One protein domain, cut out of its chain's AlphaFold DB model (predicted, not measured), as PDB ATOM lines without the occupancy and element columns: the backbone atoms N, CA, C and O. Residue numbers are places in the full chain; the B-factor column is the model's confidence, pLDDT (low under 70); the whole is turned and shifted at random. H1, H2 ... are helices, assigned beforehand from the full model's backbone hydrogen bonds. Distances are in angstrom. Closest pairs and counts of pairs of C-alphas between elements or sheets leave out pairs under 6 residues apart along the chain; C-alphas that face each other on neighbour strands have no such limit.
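This is residues 561 to 608, 621 to 678 and 686 to 713 of the 1254 residues of a protein of Thalassiosira oceanica (UniProt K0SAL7). Three helices, H4, H5 and H6, pack together along one part of a much longer helix, H1, which runs on past them to the short H2 folding back at its far end. H6 is in the middle between H1 and H5, H4 packs on these three, and the short H3 packs on H6. The printed part has 134 residues with six named helices, H1 to H6 in order, and no named strand: all helix. It is a loose rod, radius of gyration of the C-alphas 18.8 A, spanning 68 by 30 by 23 A.

Start with H1, residues 561 to 599; with H4, 635 to 650, H5, 659 to 677, and H6, 689 to 710, it forms an up and down bundle, each running against the one before, mostly crossed. H1 touches H4 at C-alphas 566 and 648, their closest, 5.6 A, a steep tilt of 38 degrees. Residues 577 to 584 of H1 touch H6, closest C-alphas 580 and 690, 6.1 A, a shallow tilt of 31 degrees, opposite ways. H4 and H5 form a helical hairpin, closest C-alphas 639 and 667, 5.7 A. H5 touches H6, closest C-alphas 666 and 703, 6.0 A; H1 and H5 are apart. In these four helices every O i to N i+4 pair is within hydrogen-bond range.

Find C-alpha 561 at (163.988, 158.730, 176.210); H1 runs 56.7 A from there. H2 is residues 604 to 608, H3 residues 629 to 633; each has 0 of 1 O i to N i+4 pairs within range, and 1 of 2 and 2 of 2 O i to N i+3 pairs. H4 spans 22.6 A, H5 26.9 A; H6 runs 32.1 A to C-alpha 710 at (161.258, 155.081, 155.139).

Across the cuts, C-alphas 608 and 621 are 27.2 A apart, 678 and 686 9.5 A. No link printed whole is long. Look for pLDDT under 70 at residues 621 to 623, 626, 653 and 655 to 657.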
ATOM      1  N   ARG A 561     162.726 158.048 175.902       88.94
ATOM      2  CA  ARG A 561     163.988 158.730 176.210       88.94
ATOM      3  C   ARG A 561     164.915 158.765 174.997       88.94
ATOM      4  O   ARG A 561     165.583 159.764 174.768       88.94
ATOM      5  N   GLU A 562     164.916 157.703 174.204       89.81
ATOM      6  CA  GLU A 562     165.706 157.590 172.981       89.81
ATOM      7  C   GLU A 562     165.276 158.647 171.954       89.81
ATOM      8  O   GLU A 562     166.127 159.254 171.310       89.81
ATOM      9  N   GLU A 563     163.974 158.946 171.843       90.31
ATOM     10  CA  GLU A 563     163.492 160.041 170.988       90.31
ATOM     11  C   GLU A 563     163.975 161.415 171.475       90.31
ATOM     12  O   GLU A 563     164.351 162.261 170.660       90.31
ATOM     13  N   PHE A 564     164.008 161.635 172.793       92.44
ATOM     14  CA  PHE A 564     164.571 162.852 173.376       92.44
ATOM     15  C   PHE A 564     166.079 162.970 173.115       92.44
ATOM     16  O   PHE A 564     166.539 164.012 172.653       92.44
ATOM     17  N   GLU A 565     166.850 161.905 173.339       90.25
ATOM     18  CA  GLU A 565     168.296 161.876 173.082       90.25
ATOM     19  C   GLU A 565     168.615 162.071 171.592       90.25
ATOM     20  O   GLU A 565     169.549 162.800 171.243       90.25
ATOM     21  N   ALA A 566     167.804 161.491 170.702       90.88
ATOM     22  CA  ALA A 566     167.889 161.738 169.269       90.88
ATOM     23  C   ALA A 566     167.637 163.207 168.944       90.88
ATOM     24  O   ALA A 566     168.451 163.837 168.261       90.88
ATOM     25  N   TRP A 567     166.550 163.777 169.468       92.69
ATOM     26  CA  TRP A 567     166.247 165.193 169.304       92.69
ATOM     27  C   TRP A 567     167.406 166.079 169.785       92.69
ATOM     28  O   TRP A 567     167.832 166.966 169.045       92.69
ATOM     29  N   GLU A 568     167.990 165.806 170.953       89.81
ATOM     30  CA  GLU A 568     169.140 166.556 171.464       89.81
ATOM     31  C   GLU A 568     170.373 166.439 170.575       89.81
ATOM     32  O   GLU A 568     171.013 167.448 170.283       89.81
ATOM     33  N   CYS A 569     170.689 165.236 170.097       89.62
ATOM     34  CA  CYS A 569     171.774 165.041 169.144       89.62
ATOM     35  C   CYS A 569     171.557 165.884 167.875       89.62
ATOM     36  O   CYS A 569     172.482 166.545 167.396       89.62
ATOM     37  N   CYS A 570     170.322 165.937 167.374       90.44
ATOM     38  CA  CYS A 570     169.967 166.740 166.205       90.44
ATOM     39  C   CYS A 570     170.088 168.241 166.458       90.44
ATOM     40  O   CYS A 570     170.567 168.974 165.601       90.44
ATOM     41  N   VAL A 571     169.696 168.707 167.644       86.81
ATOM     42  CA  VAL A 571     169.863 170.104 168.063       86.81
ATOM     43  C   VAL A 571     171.343 170.498 168.063       86.81
ATOM     44  O   VAL A 571     171.687 171.593 167.624       86.81
ATOM     45  N   GLU A 572     172.234 169.616 168.518       85.88
ATOM     46  CA  GLU A 572     173.681 169.858 168.501       85.88
ATOM     47  C   GLU A 572     174.246 169.862 167.074       85.88
ATOM     48  O   GLU A 572     175.045 170.733 166.723       85.88
ATOM     49  N   LEU A 573     173.785 168.941 166.222       88.62
ATOM     50  CA  LEU A 573     174.129 168.931 164.800       88.62
ATOM     51  C   LEU A 573     173.650 170.213 164.101       88.62
ATOM     52  O   LEU A 573     174.376 170.819 163.313       88.62
ATOM     53  N   ARG A 574     172.458 170.685 164.462       88.50
ATOM     54  CA  ARG A 574     171.881 171.937 163.987       88.50
ATOM     55  C   ARG A 574     172.711 173.146 164.410       88.50
ATOM     56  O   ARG A 574     173.011 173.997 163.572       88.50
ATOM     57  N   ALA A 575     173.121 173.191 165.676       83.50
ATOM     58  CA  ALA A 575     174.017 174.209 166.213       83.50
ATOM     59  C   ALA A 575     175.306 174.319 165.398       83.50
ATOM     60  O   ALA A 575     175.779 175.415 165.089       83.50
ATOM     61  N   PHE A 576     175.873 173.161 165.062       85.94
ATOM     62  CA  PHE A 576     177.060 173.065 164.240       85.94
ATOM     63  C   PHE A 576     176.820 173.630 162.832       85.94
ATOM     64  O   PHE A 576     177.590 174.486 162.399       85.94
ATOM     65  N   CYS A 577     175.753 173.208 162.143       87.69
ATOM     66  CA  CYS A 577     175.436 173.682 160.793       87.69
ATOM     67  C   CYS A 577     175.272 175.204 160.762       87.69
ATOM     68  O   CYS A 577     175.848 175.878 159.910       87.69
ATOM     69  N   ASP A 578     174.543 175.764 161.728       84.00
ATOM     70  CA  ASP A 578     174.364 177.210 161.830       84.00
ATOM     71  C   ASP A 578     175.692 177.939 162.098       84.00
ATOM     72  O   ASP A 578     175.947 178.991 161.510       84.00
ATOM     73  N   ARG A 579     176.574 177.375 162.937       81.31
ATOM     74  CA  ARG A 579     177.914 177.931 163.187       81.31
ATOM     75  C   ARG A 579     178.790 177.882 161.938       81.31
ATOM     76  O   ARG A 579     179.505 178.845 161.670       81.31
ATOM     77  N   ALA A 580     178.747 176.787 161.186       85.25
ATOM     78  CA  ALA A 580     179.469 176.661 159.927       85.25
ATOM     79  C   ALA A 580     178.979 177.709 158.916       85.25
ATOM     80  O   ALA A 580     179.791 178.416 158.330       85.25
ATOM     81  N   MET A 581     177.660 177.887 158.780       85.75
ATOM     82  CA  MET A 581     177.073 178.924 157.922       85.75
ATOM     83  C   MET A 581     177.470 180.344 158.352       85.75
ATOM     84  O   MET A 581     177.814 181.160 157.498       85.75
ATOM     85  N   GLU A 582     177.468 180.642 159.656       82.50
ATOM     86  CA  GLU A 582     177.928 181.936 160.180       82.50
ATOM     87  C   GLU A 582     179.402 182.184 159.832       82.50
ATOM     88  O   GLU A 582     179.751 183.273 159.377       82.50
ATOM     89  N   LEU A 583     180.268 181.182 160.014       81.81
ATOM     90  CA  LEU A 583     181.686 181.284 159.668       81.81
ATOM     91  C   LEU A 583     181.892 181.508 158.169       81.81
ATOM     92  O   LEU A 583     182.650 182.403 157.812       81.81
ATOM     93  N   ILE A 584     181.167 180.790 157.308       84.94
ATOM     94  CA  ILE A 584     181.225 180.975 155.850       84.94
ATOM     95  C   ILE A 584     180.824 182.408 155.466       84.94
ATOM     96  O   ILE A 584     181.483 183.038 154.639       84.94
ATOM     97  N   GLU A 585     179.769 182.966 156.069       83.69
ATOM     98  CA  GLU A 585     179.362 184.345 155.773       83.69
ATOM     99  C   GLU A 585     180.356 185.372 156.346       83.69
ATOM    100  O   GLU A 585     180.637 186.380 155.698       83.69
ATOM    101  N   LEU A 586     180.960 185.117 157.512       79.50
ATOM    102  CA  LEU A 586     182.029 185.961 158.058       79.50
ATOM    103  C   LEU A 586     183.287 185.944 157.179       79.50
ATOM    104  O   LEU A 586     183.833 187.011 156.898       79.50
ATOM    105  N   GLU A 587     183.718 184.765 156.724       82.81
ATOM    106  CA  GLU A 587     184.811 184.581 155.761       82.81
ATOM    107  C   GLU A 587     184.507 185.348 154.468       82.81
ATOM    108  O   GLU A 587     185.341 186.104 153.971       82.81
ATOM    109  N   ARG A 588     183.271 185.261 153.967       84.19
ATOM    110  CA  ARG A 588     182.821 185.994 152.778       84.19
ATOM    111  C   ARG A 588     182.833 187.512 152.970       84.19
ATOM    112  O   ARG A 588     183.261 188.235 152.071       84.19
ATOM    113  N   ILE A 589     182.359 188.016 154.110       81.88
ATOM    114  CA  ILE A 589     182.401 189.449 154.435       81.88
ATOM    115  C   ILE A 589     183.855 189.919 154.552       81.88
ATOM    116  O   ILE A 589     184.185 190.991 154.045       81.88
ATOM    117  N   ALA A 590     184.723 189.131 155.191       81.19
ATOM    118  CA  ALA A 590     186.148 189.428 155.300       81.19
ATOM    119  C   ALA A 590     186.816 189.476 153.918       81.19
ATOM    120  O   ALA A 590     187.521 190.441 153.626       81.19
ATOM    121  N   ARG A 591     186.512 188.508 153.046       81.94
ATOM    122  CA  ARG A 591     186.985 188.475 151.659       81.94
ATOM    123  C   ARG A 591     186.539 189.713 150.882       81.94
ATOM    124  O   ARG A 591     187.387 190.389 150.327       81.94
ATOM    125  N   ARG A 592     185.255 190.087 150.930       84.12
ATOM    126  CA  ARG A 592     184.736 191.304 150.267       84.12
ATOM    127  C   ARG A 592     185.381 192.594 150.767       84.12
ATOM    128  O   ARG A 592     185.621 193.503 149.983       84.12
ATOM    129  N   ARG A 593     185.622 192.698 152.080       82.31
ATOM    130  CA  ARG A 593     186.329 193.851 152.658       82.31
ATOM    131  C   ARG A 593     187.746 193.916 152.117       82.31
ATOM    132  O   ARG A 593     188.137 194.954 151.618       82.31
ATOM    133  N   LYS A 594     188.455 192.788 152.127       82.50
ATOM    134  CA  LYS A 594     189.807 192.702 151.583       82.50
ATOM    135  C   LYS A 594     189.854 192.991 150.082       82.50
ATOM    136  O   LYS A 594     190.745 193.700 149.651       82.50
ATOM    137  N   GLU A 595     188.910 192.475 149.297       82.25
ATOM    138  CA  GLU A 595     188.782 192.771 147.863       82.25
ATOM    139  C   GLU A 595     188.617 194.273 147.618       82.25
ATOM    140  O   GLU A 595     189.273 194.814 146.737       82.25
ATOM    141  N   ARG A 596     187.796 194.957 148.422       84.75
ATOM    142  CA  ARG A 596     187.632 196.412 148.345       84.75
ATOM    143  C   ARG A 596     188.898 197.156 148.775       84.75
ATOM    144  O   ARG A 596     189.340 198.036 148.055       84.75
ATOM    145  N   ASP A 597     189.494 196.773 149.901       85.12
ATOM    146  CA  ASP A 597     190.706 197.416 150.417       85.12
ATOM    147  C   ASP A 597     191.891 197.226 149.442       85.12
ATOM    148  O   ASP A 597     192.725 198.115 149.303       85.12
ATOM    149  N   LEU A 598     191.958 196.088 148.733       83.88
ATOM    150  CA  LEU A 598     192.934 195.838 147.665       83.88
ATOM    151  C   LEU A 598     192.604 196.618 146.389       83.88
ATOM    152  O   LEU A 598     193.519 197.178 145.799       83.88
ATOM    153  N   ALA A 599     191.333 196.693 145.984       84.44
ATOM    154  CA  ALA A 599     190.907 197.488 144.828       84.44
ATOM    155  C   ALA A 599     191.156 198.997 145.019       84.44
ATOM    156  O   ALA A 599     191.315 199.722 144.044       84.44
ATOM    157  N   GLU A 600     191.211 199.473 146.266       88.94
ATOM    158  CA  GLU A 600     191.616 200.844 146.599       88.94
ATOM    159  C   GLU A 600     193.147 201.049 146.556       88.94
ATOM    160  O   GLU A 600     193.601 202.184 146.425       88.94
ATOM    161  N   GLN A 601     193.950 199.982 146.682       87.00
ATOM    162  CA  GLN A 601     195.412 200.061 146.849       87.00
ATOM    163  C   GLN A 601     196.228 199.615 145.630       87.00
ATOM    164  O   GLN A 601     197.375 200.040 145.493       87.00
ATOM    165  N   LEU A 602     195.690 198.736 144.787       85.38
ATOM    166  CA  LEU A 602     196.422 198.049 143.723       85.38
ATOM    167  C   LEU A 602     195.721 198.206 142.370       85.38
ATOM    168  O   LEU A 602     194.499 198.323 142.308       85.38
ATOM    169  N   ASP A 603     196.500 198.166 141.285       80.81
ATOM    170  CA  ASP A 603     195.959 198.080 139.925       80.81
ATOM    171  C   ASP A 603     195.305 196.699 139.699       80.81
ATOM    172  O   ASP A 603     195.683 195.707 140.331       80.81
ATOM    173  N   ASP A 604     194.331 196.613 138.788       75.94
ATOM    174  CA  ASP A 604     193.389 195.480 138.654       75.94
ATOM    175  C   ASP A 604     194.065 194.093 138.556       75.94
ATOM    176  O   ASP A 604     193.481 193.081 138.952       75.94
ATOM    177  N   LYS A 605     195.291 194.020 138.019       76.94
ATOM    178  CA  LYS A 605     196.051 192.763 137.887       76.94
ATOM    179  C   LYS A 605     196.697 192.302 139.193       76.94
ATOM    180  O   LYS A 605     196.697 191.105 139.464       76.94
ATOM    181  N   ASP A 606     197.195 193.227 140.006       75.88
ATOM    182  CA  ASP A 606     197.895 192.903 141.253       75.88
ATOM    183  C   ASP A 606     196.905 192.478 142.353       75.88
ATOM    184  O   ASP A 606     197.245 191.708 143.255       75.88
ATOM    185  N   VAL A 607     195.644 192.919 142.249       76.06
ATOM    186  CA  VAL A 607     194.546 192.508 143.139       76.06
ATOM    187  C   VAL A 607     194.270 191.004 143.037       76.06
ATOM    188  O   VAL A 607     194.101 190.349 144.067       76.06
ATOM    189  N   GLU A 608     194.231 190.435 141.827       75.06
ATOM    190  CA  GLU A 608     193.882 189.019 141.623       75.06
ATOM    191  C   GLU A 608     194.957 188.087 142.220       75.06
ATOM    192  O   GLU A 608     194.622 187.161 142.965       75.06
ATOM    193  N   SER A 621     189.188 176.110 163.789       65.38
ATOM    194  CA  SER A 621     188.788 174.786 164.275       65.38
ATOM    195  C   SER A 621     187.291 174.778 164.605       65.38
ATOM    196  O   SER A 621     186.807 175.528 165.462       65.38
ATOM    197  N   LEU A 622     186.555 173.943 163.879       68.50
ATOM    198  CA  LEU A 622     185.141 173.674 164.082       68.50
ATOM    199  C   LEU A 622     185.014 172.266 164.687       68.50
ATOM    200  O   LEU A 622     185.800 171.375 164.364       68.50
ATOM    201  N   ALA A 623     184.047 172.057 165.576       66.69
ATOM    202  CA  ALA A 623     183.777 170.759 166.196       66.69
ATOM    203  C   ALA A 623     182.311 170.373 165.977       66.69
ATOM    204  O   ALA A 623     181.435 171.242 165.983       66.69
ATOM    205  N   ILE A 624     182.062 169.078 165.781       72.19
ATOM    206  CA  ILE A 624     180.739 168.475 165.563       72.19
ATOM    207  C   ILE A 624     180.571 167.379 166.592       72.19
ATOM    208  O   ILE A 624     181.265 166.370 166.503       72.19
ATOM    209  N   LEU A 625     179.645 167.534 167.540       71.38
ATOM    210  CA  LEU A 625     179.471 166.564 168.625       71.38
ATOM    211  C   LEU A 625     180.826 166.286 169.314       71.38
ATOM    212  O   LEU A 625     181.450 167.178 169.888       71.38
ATOM    213  N   ASP A 626     181.300 165.047 169.194       64.81
ATOM    214  CA  ASP A 626     182.528 164.540 169.783       64.81
ATOM    215  C   ASP A 626     183.724 164.520 168.813       64.81
ATOM    216  O   ASP A 626     184.800 164.032 169.172       64.81
ATOM    217  N   PHE A 627     183.537 165.064 167.611       70.31
ATOM    218  CA  PHE A 627     184.452 164.995 166.479       70.31
ATOM    219  C   PHE A 627     185.069 166.357 166.161       70.31
ATOM    220  O   PHE A 627     184.393 167.388 166.172       70.31
ATOM    221  N   GLU A 628     186.348 166.355 165.792       78.81
ATOM    222  CA  GLU A 628     186.922 167.478 165.051       78.81
ATOM    223  C   GLU A 628     186.251 167.540 163.678       78.81
ATOM    224  O   GLU A 628     186.182 166.535 162.973       78.81
ATOM    225  N   ALA A 629     185.740 168.703 163.280       79.50
ATOM    226  CA  ALA A 629     184.946 168.811 162.059       79.50
ATOM    227  C   ALA A 629     185.752 168.459 160.795       79.50
ATOM    228  O   ALA A 629     185.189 167.926 159.843       79.50
ATOM    229  N   ASN A 630     187.074 168.660 160.820       83.00
ATOM    230  CA  ASN A 630     187.990 168.273 159.741       83.00
ATOM    231  C   ASN A 630     187.943 166.770 159.435       83.00
ATOM    232  O   ASN A 630     188.196 166.360 158.306       83.00
ATOM    233  N   VAL A 631     187.568 165.943 160.413       86.88
ATOM    234  CA  VAL A 631     187.416 164.498 160.229       86.88
ATOM    235  C   VAL A 631     186.293 164.197 159.225       86.88
ATOM    236  O   VAL A 631     186.404 163.219 158.495       86.88
ATOM    237  N   LEU A 632     185.287 165.070 159.056       86.25
ATOM    238  CA  LEU A 632     184.266 164.914 158.005       86.25
ATOM    239  C   LEU A 632     184.797 165.057 156.576       86.25
ATOM    240  O   LEU A 632     184.114 164.659 155.632       86.25
ATOM    241  N   LEU A 633     186.001 165.596 156.392       87.06
ATOM    242  CA  LEU A 633     186.652 165.603 155.083       87.06
ATOM    243  C   LEU A 633     187.206 164.215 154.719       87.06
ATOM    244  O   LEU A 633     187.436 163.936 153.544       87.06
ATOM    245  N   THR A 634     187.325 163.309 155.692       90.56
ATOM    246  CA  THR A 634     187.752 161.916 155.493       90.56
ATOM    247  C   THR A 634     186.557 160.964 155.381       90.56
ATOM    248  O   THR A 634     185.516 161.193 156.000       90.56
ATOM    249  N   VAL A 635     186.725 159.872 154.630       89.06
ATOM    250  CA  VAL A 635     185.731 158.785 154.507       89.06
ATOM    251  C   VAL A 635     185.398 158.201 155.884       89.06
ATOM    252  O   VAL A 635     184.236 158.155 156.282       89.06
ATOM    253  N   GLU A 636     186.431 157.846 156.657       90.31
ATOM    254  CA  GLU A 636     186.295 157.257 157.995       90.31
ATOM    255  C   GLU A 636     185.483 158.157 158.935       90.31
ATOM    256  O   GLU A 636     184.622 157.695 159.683       90.31
ATOM    257  N   GLY A 637     185.719 159.469 158.884       88.81
ATOM    258  CA  GLY A 637     185.001 160.421 159.714       88.81
ATOM    259  C   GLY A 637     183.517 160.529 159.402       88.81
ATOM    260  O   GLY A 637     182.698 160.591 160.323       88.81
ATOM    261  N   ARG A 638     183.159 160.520 158.116       90.56
ATOM    262  CA  ARG A 638     181.758 160.531 157.675       90.56
ATOM    263  C   ARG A 638     181.057 159.230 158.003       90.56
ATOM    264  O   ARG A 638     179.949 159.265 158.532       90.56
ATOM    265  N   GLU A 639     181.721 158.103 157.770       89.44
ATOM    266  CA  GLU A 639     181.228 156.785 158.150       89.44
ATOM    267  C   GLU A 639     180.971 156.707 159.657       89.44
ATOM    268  O   GLU A 639     179.903 156.275 160.097       89.44
ATOM    269  N   ARG A 640     181.922 157.182 160.466       89.50
ATOM    270  CA  ARG A 640     181.800 157.194 161.924       89.50
ATOM    271  C   ARG A 640     180.668 158.106 162.396       89.50
ATOM    272  O   ARG A 640     179.925 157.706 163.295       89.50
ATOM    273  N   LEU A 641     180.495 159.285 161.790       89.06
ATOM    274  CA  LEU A 641     179.364 160.168 162.086       89.06
ATOM    275  C   LEU A 641     178.032 159.509 161.696       89.06
ATOM    276  O   LEU A 641     177.119 159.468 162.518       89.06
ATOM    277  N   ALA A 642     177.922 158.951 160.488       90.06
ATOM    278  CA  ALA A 642     176.714 158.281 160.009       90.06
ATOM    279  C   ALA A 642     176.328 157.101 160.914       90.06
ATOM    280  O   ALA A 642     175.189 157.026 161.371       90.06
ATOM    281  N   LYS A 643     177.290 156.237 161.267       89.44
ATOM    282  CA  LYS A 643     177.109 155.139 162.233       89.44
ATOM    283  C   LYS A 643     176.603 155.636 163.584       89.44
ATOM    284  O   LYS A 643     175.690 155.041 164.156       89.44
ATOM    285  N   CYS A 644     177.189 156.721 164.093       88.94
ATOM    286  CA  CYS A 644     176.778 157.327 165.354       88.94
ATOM    287  C   CYS A 644     175.325 157.812 165.288       88.94
ATOM    288  O   CYS A 644     174.522 157.452 166.146       88.94
ATOM    289  N   LEU A 645     174.972 158.583 164.257       89.88
ATOM    290  CA  LEU A 645     173.632 159.146 164.105       89.88
ATOM    291  C   LEU A 645     172.572 158.063 163.874       89.88
ATOM    292  O   LEU A 645     171.528 158.094 164.512       89.88
ATOM    293  N   ILE A 646     172.854 157.067 163.028       89.12
ATOM    294  CA  ILE A 646     171.937 155.949 162.760       89.12
ATOM    295  C   ILE A 646     171.645 155.163 164.047       89.12
ATOM    296  O   ILE A 646     170.488 154.855 164.318       89.12
ATOM    297  N   ARG A 647     172.656 154.892 164.883       86.94
ATOM    298  CA  ARG A 647     172.447 154.223 166.182       86.94
ATOM    299  C   ARG A 647     171.555 155.035 167.122       86.94
ATOM    300  O   ARG A 647     170.690 154.465 167.774       86.94
ATOM    301  N   ILE A 648     171.743 156.352 167.175       87.00
ATOM    302  CA  ILE A 648     170.917 157.248 167.997       87.00
ATOM    303  C   ILE A 648     169.464 157.254 167.490       87.00
ATOM    304  O   ILE A 648     168.538 157.155 168.285       87.00
ATOM    305  N   CYS A 649     169.256 157.305 166.172       84.31
ATOM    306  CA  CYS A 649     167.929 157.336 165.547       84.31
ATOM    307  C   CYS A 649     167.051 156.114 165.824       84.31
ATOM    308  O   CYS A 649     165.824 156.217 165.759       84.31
ATOM    309  N   PHE A 650     167.678 154.960 166.032       84.06
ATOM    310  CA  PHE A 650     167.012 153.661 166.071       84.06
ATOM    311  C   PHE A 650     167.097 152.976 167.442       84.06
ATOM    312  O   PHE A 650     166.462 151.948 167.658       84.06
ATOM    313  N   GLY A 651     167.803 153.579 168.401       79.06
ATOM    314  CA  GLY A 651     167.892 153.076 169.769       79.06
ATOM    315  C   GLY A 651     168.651 151.750 169.887       79.06
ATOM    316  O   GLY A 651     169.336 151.303 168.967       79.06
ATOM    317  N   ARG A 652     168.566 151.126 171.071       71.06
ATOM    318  CA  ARG A 652     169.293 149.882 171.403       71.06
ATOM    319  C   ARG A 652     168.556 148.606 170.985       71.06
ATOM    320  O   ARG A 652     169.203 147.583 170.791       71.06
ATOM    321  N   ASP A 653     167.240 148.683 170.803       62.16
ATOM    322  CA  ASP A 653     166.367 147.516 170.603       62.16
ATOM    323  C   ASP A 653     166.273 147.064 169.134       62.16
ATOM    324  O   ASP A 653     165.564 146.118 168.802       62.16
ATOM    325  N   TRP A 654     167.023 147.698 168.228       71.12
ATOM    326  CA  TRP A 654     167.022 147.380 166.796       71.12
ATOM    327  C   TRP A 654     167.893 146.148 166.449       71.12
ATOM    328  O   TRP A 654     168.509 146.077 165.386       71.12
ATOM    329  N   SER A 655     167.970 145.153 167.340       63.19
ATOM    330  CA  SER A 655     168.821 143.958 167.189       63.19
ATOM    331  C   SER A 655     168.345 142.973 166.108       63.19
ATOM    332  O   SER A 655     169.093 142.075 165.734       63.19
ATOM    333  N   GLY A 656     167.124 143.137 165.584       63.41
ATOM    334  CA  GLY A 656     166.510 142.226 164.605       63.41
ATOM    335  C   GLY A 656     166.647 142.620 163.129       63.41
ATOM    336  O   GLY A 656     166.188 141.886 162.258       63.41
ATOM    337  N   PHE A 657     167.247 143.768 162.813       62.88
ATOM    338  CA  PHE A 657     167.303 144.306 161.446       62.88
ATOM    339  C   PHE A 657     168.744 144.396 160.950       62.88
ATOM    340  O   PHE A 657     169.679 144.527 161.738       62.88
ATOM    341  N   LYS A 658     168.932 144.405 159.625       77.06
ATOM    342  CA  LYS A 658     170.236 144.609 158.975       77.06
ATOM    343  C   LYS A 658     170.735 146.060 159.140       77.06
ATOM    344  O   LYS A 658     170.980 146.734 158.143       77.06
ATOM    345  N   VAL A 659     170.875 146.564 160.370       78.12
ATOM    346  CA  VAL A 659     171.399 147.913 160.667       78.12
ATOM    347  C   VAL A 659     172.755 148.099 160.000       78.12
ATOM    348  O   VAL A 659     172.971 149.113 159.349       78.12
ATOM    349  N   GLU A 660     173.617 147.081 160.056       82.06
ATOM    350  CA  GLU A 660     174.906 147.069 159.356       82.06
ATOM    351  C   GLU A 660     174.742 147.290 157.843       82.06
ATOM    352  O   GLU A 660     175.495 148.051 157.243       82.06
ATOM    353  N   SER A 661     173.720 146.687 157.222       85.69
ATOM    354  CA  SER A 661     173.425 146.875 155.797       85.69
ATOM    355  C   SER A 661     172.906 148.278 155.511       85.69
ATOM    356  O   SER A 661     173.353 148.881 154.547       85.69
ATOM    357  N   ILE A 662     171.997 148.813 156.336       85.06
ATOM    358  CA  ILE A 662     171.470 150.178 156.175       85.06
ATOM    359  C   ILE A 662     172.603 151.195 156.308       85.06
ATOM    360  O   ILE A 662     172.718 152.098 155.486       85.06
ATOM    361  N   VAL A 663     173.459 151.024 157.316       83.44
ATOM    362  CA  VAL A 663     174.666 151.829 157.515       83.44
ATOM    363  C   VAL A 663     175.576 151.726 156.298       83.44
ATOM    364  O   VAL A 663     175.980 152.753 155.772       83.44
ATOM    365  N   THR A 664     175.879 150.512 155.832       87.69
ATOM    366  CA  THR A 664     176.774 150.300 154.685       87.69
ATOM    367  C   THR A 664     176.224 150.975 153.432       87.69
ATOM    368  O   THR A 664     176.939 151.733 152.785       87.69
ATOM    369  N   THR A 665     174.938 150.785 153.124       89.00
ATOM    370  CA  THR A 665     174.273 151.453 151.998       89.00
ATOM    371  C   THR A 665     174.304 152.972 152.150       89.00
ATOM    372  O   THR A 665     174.653 153.667 151.204       89.00
ATOM    373  N   ALA A 666     174.008 153.500 153.339       86.81
ATOM    374  CA  ALA A 666     174.031 154.938 153.589       86.81
ATOM    375  C   ALA A 666     175.431 155.537 153.413       86.81
ATOM    376  O   ALA A 666     175.564 156.617 152.849       86.81
ATOM    377  N   VAL A 667     176.466 154.841 153.886       88.19
ATOM    378  CA  VAL A 667     177.865 155.262 153.753       88.19
ATOM    379  C   VAL A 667     178.283 155.263 152.288       88.19
ATOM    380  O   VAL A 667     178.839 156.257 151.839       88.19
ATOM    381  N   LEU A 668     177.944 154.223 151.520       89.31
ATOM    382  CA  LEU A 668     178.200 154.194 150.077       89.31
ATOM    383  C   LEU A 668     177.508 155.363 149.356       89.31
ATOM    384  O   LEU A 668     178.162 156.087 148.613       89.31
ATOM    385  N   GLU A 669     176.230 155.626 149.652       87.81
ATOM    386  CA  GLU A 669     175.505 156.773 149.084       87.81
ATOM    387  C   GLU A 669     176.145 158.126 149.453       87.81
ATOM    388  O   GLU A 669     176.173 159.047 148.633       87.81
ATOM    389  N   ILE A 670     176.659 158.267 150.683       87.88
ATOM    390  CA  ILE A 670     177.365 159.475 151.137       87.88
ATOM    391  C   ILE A 670     178.657 159.671 150.335       87.88
ATOM    392  O   ILE A 670     178.937 160.783 149.880       87.88
ATOM    393  N   GLU A 671     179.438 158.607 150.157       91.19
ATOM    394  CA  GLU A 671     180.712 158.660 149.442       91.19
ATOM    395  C   GLU A 671     180.535 158.921 147.947       91.19
ATOM    396  O   GLU A 671     181.267 159.737 147.378       91.19
ATOM    397  N   ASP A 672     179.520 158.325 147.324       87.25
ATOM    398  CA  ASP A 672     179.167 158.592 145.930       87.25
ATOM    399  C   ASP A 672     178.755 160.058 145.737       87.25
ATOM    400  O   ASP A 672     179.231 160.733 144.818       87.25
ATOM    401  N   ALA A 673     177.927 160.597 146.640       85.88
ATOM    402  CA  ALA A 673     177.499 161.993 146.591       85.88
ATOM    403  C   ALA A 673     178.672 162.972 146.772       85.88
ATOM    404  O   ALA A 673     178.764 163.970 146.056       85.88
ATOM    405  N   ILE A 674     179.601 162.694 147.688       86.88
ATOM    406  CA  ILE A 674     180.777 163.550 147.922       86.88
ATOM    407  C   ILE A 674     181.784 163.451 146.781       86.88
ATOM    408  O   ILE A 674     182.350 164.467 146.365       86.88
ATOM    409  N   SER A 675     181.966 162.258 146.222       88.00
ATOM    410  CA  SER A 675     182.785 162.057 145.028       88.00
ATOM    411  C   SER A 675     182.212 162.836 143.844       88.00
ATOM    412  O   SER A 675     182.952 163.538 143.156       88.00
ATOM    413  N   ALA A 676     180.884 162.829 143.670       85.25
ATOM    414  CA  ALA A 676     180.204 163.603 142.634       85.25
ATOM    415  C   ALA A 676     180.420 165.124 142.768       85.25
ATOM    416  O   ALA A 676     180.499 165.823 141.754       85.25
ATOM    417  N   LEU A 677     180.554 165.628 143.999       85.31
ATOM    418  CA  LEU A 677     180.863 167.031 144.291       85.31
ATOM    419  C   LEU A 677     182.346 167.384 144.057       85.31
ATOM    420  O   LEU A 677     182.652 168.539 143.789       85.31
ATOM    421  N   SER A 678     183.251 166.399 144.112       80.44
ATOM    422  CA  SER A 678     184.715 166.591 144.112       80.44
ATOM    423  C   SER A 678     185.391 166.385 142.746       80.44
ATOM    424  O   SER A 678     186.618 166.341 142.665       80.44
ATOM    425  N   PHE A 686     184.476 175.030 145.993       83.19
ATOM    426  CA  PHE A 686     184.270 175.475 147.373       83.19
ATOM    427  C   PHE A 686     185.319 176.520 147.769       83.19
ATOM    428  O   PHE A 686     186.445 176.508 147.284       83.19
ATOM    429  N   THR A 687     184.941 177.476 148.623       80.88
ATOM    430  CA  THR A 687     185.832 178.597 148.987       80.88
ATOM    431  C   THR A 687     186.562 178.436 150.309       80.88
ATOM    432  O   THR A 687     187.401 179.277 150.617       80.88
ATOM    433  N   SER A 688     186.211 177.431 151.108       85.38
ATOM    434  CA  SER A 688     186.883 177.134 152.372       85.38
ATOM    435  C   SER A 688     186.597 175.707 152.830       85.38
ATOM    436  O   SER A 688     185.589 175.102 152.452       85.38
ATOM    437  N   ASP A 689     187.461 175.183 153.699       86.31
ATOM    438  CA  ASP A 689     187.237 173.901 154.374       86.31
ATOM    439  C   ASP A 689     185.955 173.923 155.212       86.31
ATOM    440  O   ASP A 689     185.213 172.945 155.213       86.31
ATOM    441  N   THR A 690     185.625 175.051 155.853       87.75
ATOM    442  CA  THR A 690     184.365 175.238 156.590       87.75
ATOM    443  C   THR A 690     183.151 174.915 155.714       87.75
ATOM    444  O   THR A 690     182.214 174.242 156.150       87.75
ATOM    445  N   GLU A 691     183.173 175.366 154.461       89.19
ATOM    446  CA  GLU A 691     182.117 175.091 153.493       89.19
ATOM    447  C   GLU A 691     182.084 173.621 153.066       89.19
ATOM    448  O   GLU A 691     181.003 173.031 153.030       89.19
ATOM    449  N   ARG A 692     183.249 173.005 152.820       88.50
ATOM    450  CA  ARG A 692     183.356 171.568 152.507       88.50
ATOM    451  C   ARG A 692     182.817 170.700 153.646       88.50
ATOM    452  O   ARG A 692     182.071 169.756 153.402       88.50
ATOM    453  N   ILE A 693     183.132 171.055 154.891       90.44
ATOM    454  CA  ILE A 693     182.640 170.370 156.091       90.44
ATOM    455  C   ILE A 693     181.115 170.521 156.205       90.44
ATOM    456  O   ILE A 693     180.429 169.530 156.464       90.44
ATOM    457  N   LEU A 694     180.563 171.725 155.999       92.44
ATOM    458  CA  LEU A 694     179.110 171.940 156.019       92.44
ATOM    459  C   LEU A 694     178.403 171.068 154.974       92.44
ATOM    460  O   LEU A 694     177.384 170.446 155.272       92.44
ATOM    461  N   VAL A 695     178.955 171.009 153.763       92.50
ATOM    462  CA  VAL A 695     178.420 170.210 152.657       92.50
ATOM    463  C   VAL A 695     178.484 168.715 152.965       92.50
ATOM    464  O   VAL A 695     177.469 168.034 152.832       92.50
ATOM    465  N   ALA A 696     179.623 168.216 153.452       91.62
ATOM    466  CA  ALA A 696     179.760 166.826 153.881       91.62
ATOM    467  C   ALA A 696     178.750 166.475 154.988       91.62
ATOM    468  O   ALA A 696     178.064 165.456 154.908       91.62
ATOM    469  N   GLY A 697     178.591 167.353 155.985       92.62
ATOM    470  CA  GLY A 697     177.587 167.198 157.038       92.62
ATOM    471  C   GLY A 697     176.155 167.162 156.496       92.62
ATOM    472  O   GLY A 697     175.361 166.324 156.920       92.62
ATOM    473  N   ALA A 698     175.823 168.012 155.521       95.00
ATOM    474  CA  ALA A 698     174.500 168.034 154.900       95.00
ATOM    475  C   ALA A 698     174.196 166.766 154.089       95.00
ATOM    476  O   ALA A 698     173.070 166.281 154.144       95.00
ATOM    477  N   VAL A 699     175.184 166.190 153.397       95.12
ATOM    478  CA  VAL A 699     175.028 164.894 152.708       95.12
ATOM    479  C   VAL A 699     174.732 163.777 153.715       95.12
ATOM    480  O   VAL A 699     173.792 163.010 153.520       95.12
ATOM    481  N   VAL A 700     175.454 163.729 154.844       94.06
ATOM    482  CA  VAL A 700     175.181 162.759 155.923       94.06
ATOM    483  C   VAL A 700     173.759 162.935 156.478       94.06
ATOM    484  O   VAL A 700     173.028 161.956 156.629       94.06
ATOM    485  N   VAL A 701     173.343 164.178 156.749       95.25
ATOM    486  CA  VAL A 701     171.984 164.510 157.222       95.25
ATOM    487  C   VAL A 701     170.917 164.094 156.212       95.25
ATOM    488  O   VAL A 701     169.865 163.590 156.601       95.25
ATOM    489  N   HIS A 702     171.173 164.290 154.920       96.44
ATOM    490  CA  HIS A 702     170.247 163.935 153.851       96.44
ATOM    491  C   HIS A 702     170.060 162.425 153.739       96.44
ATOM    492  O   HIS A 702     168.919 161.960 153.738       96.44
ATOM    493  N   SER A 703     171.148 161.654 153.753       95.12
ATOM    494  CA  SER A 703     171.078 160.189 153.797       95.12
ATOM    495  C   SER A 703     170.336 159.695 155.037       95.12
ATOM    496  O   SER A 703     169.454 158.844 154.926       95.12
ATOM    497  N   LEU A 704     170.607 160.282 156.207       94.19
ATOM    498  CA  LEU A 704     169.898 159.945 157.440       94.19
ATOM    499  C   LEU A 704     168.394 160.226 157.345       94.19
ATOM    500  O   LEU A 704     167.587 159.383 157.741       94.19
ATOM    501  N   LEU A 705     168.016 161.382 156.794       96.00
ATOM    502  CA  LEU A 705     166.619 161.745 156.593       96.00
ATOM    503  C   LEU A 705     165.919 160.736 155.675       96.00
ATOM    504  O   LEU A 705     164.852 160.257 156.037       96.00
ATOM    505  N   LYS A 706     166.521 160.333 154.547       95.50
ATOM    506  CA  LYS A 706     165.927 159.318 153.649       95.50
ATOM    507  C   LYS A 706     165.596 158.015 154.387       95.50
ATOM    508  O   LYS A 706     164.515 157.461 154.202       95.50
ATOM    509  N   ILE A 707     166.495 157.537 155.250       93.12
ATOM    510  CA  ILE A 707     166.263 156.318 156.043       93.12
ATOM    511  C   ILE A 707     165.118 156.544 157.040       93.12
ATOM    512  O   ILE A 707     164.229 155.705 157.168       93.12
ATOM    513  N   ARG A 708     165.109 157.695 157.717       92.31
ATOM    514  CA  ARG A 708     164.073 158.069 158.688       92.31
ATOM    515  C   ARG A 708     162.688 158.229 158.073       92.31
ATOM    516  O   ARG A 708     161.709 157.878 158.714       92.31
ATOM    517  N   LEU A 709     162.589 158.708 156.836       94.75
ATOM    518  CA  LEU A 709     161.306 158.820 156.139       94.75
ATOM    519  C   LEU A 709     160.767 157.456 155.686       94.75
ATOM    520  O   LEU A 709     159.556 157.270 155.674       94.75
ATOM    521  N   ARG A 710     161.645 156.484 155.395       93.44
ATOM    522  CA  ARG A 710     161.258 155.081 155.139       93.44
ATOM    523  C   ARG A 710     160.858 154.331 156.414       93.44
ATOM    524  O   ARG A 710     160.091 153.375 156.349       93.44
ATOM    525  N   HIS A 711     161.379 154.761 157.561       91.38
ATOM    526  CA  HIS A 711     161.128 154.165 158.874       91.38
ATOM    527  C   HIS A 711     160.742 155.252 159.895       91.38
ATOM    528  O   HIS A 711     161.543 155.569 160.785       91.38
ATOM    529  N   PRO A 712     159.547 155.862 159.757       92.25
ATOM    530  CA  PRO A 712     159.142 156.983 160.596       92.25
ATOM    531  C   PRO A 712     159.015 156.568 162.065       92.25
ATOM    532  O   PRO A 712     158.513 155.492 162.386       92.25
ATOM    533  N   SER A 713     159.445 157.442 162.979       90.12
ATOM    534  CA  SER A 713     159.234 157.219 164.416       90.12
ATOM    535  C   SER A 713     157.801 157.514 164.840       90.12
ATOM    536  O   SER A 713     157.066 158.222 164.147       90.12
TER     537      SER A 713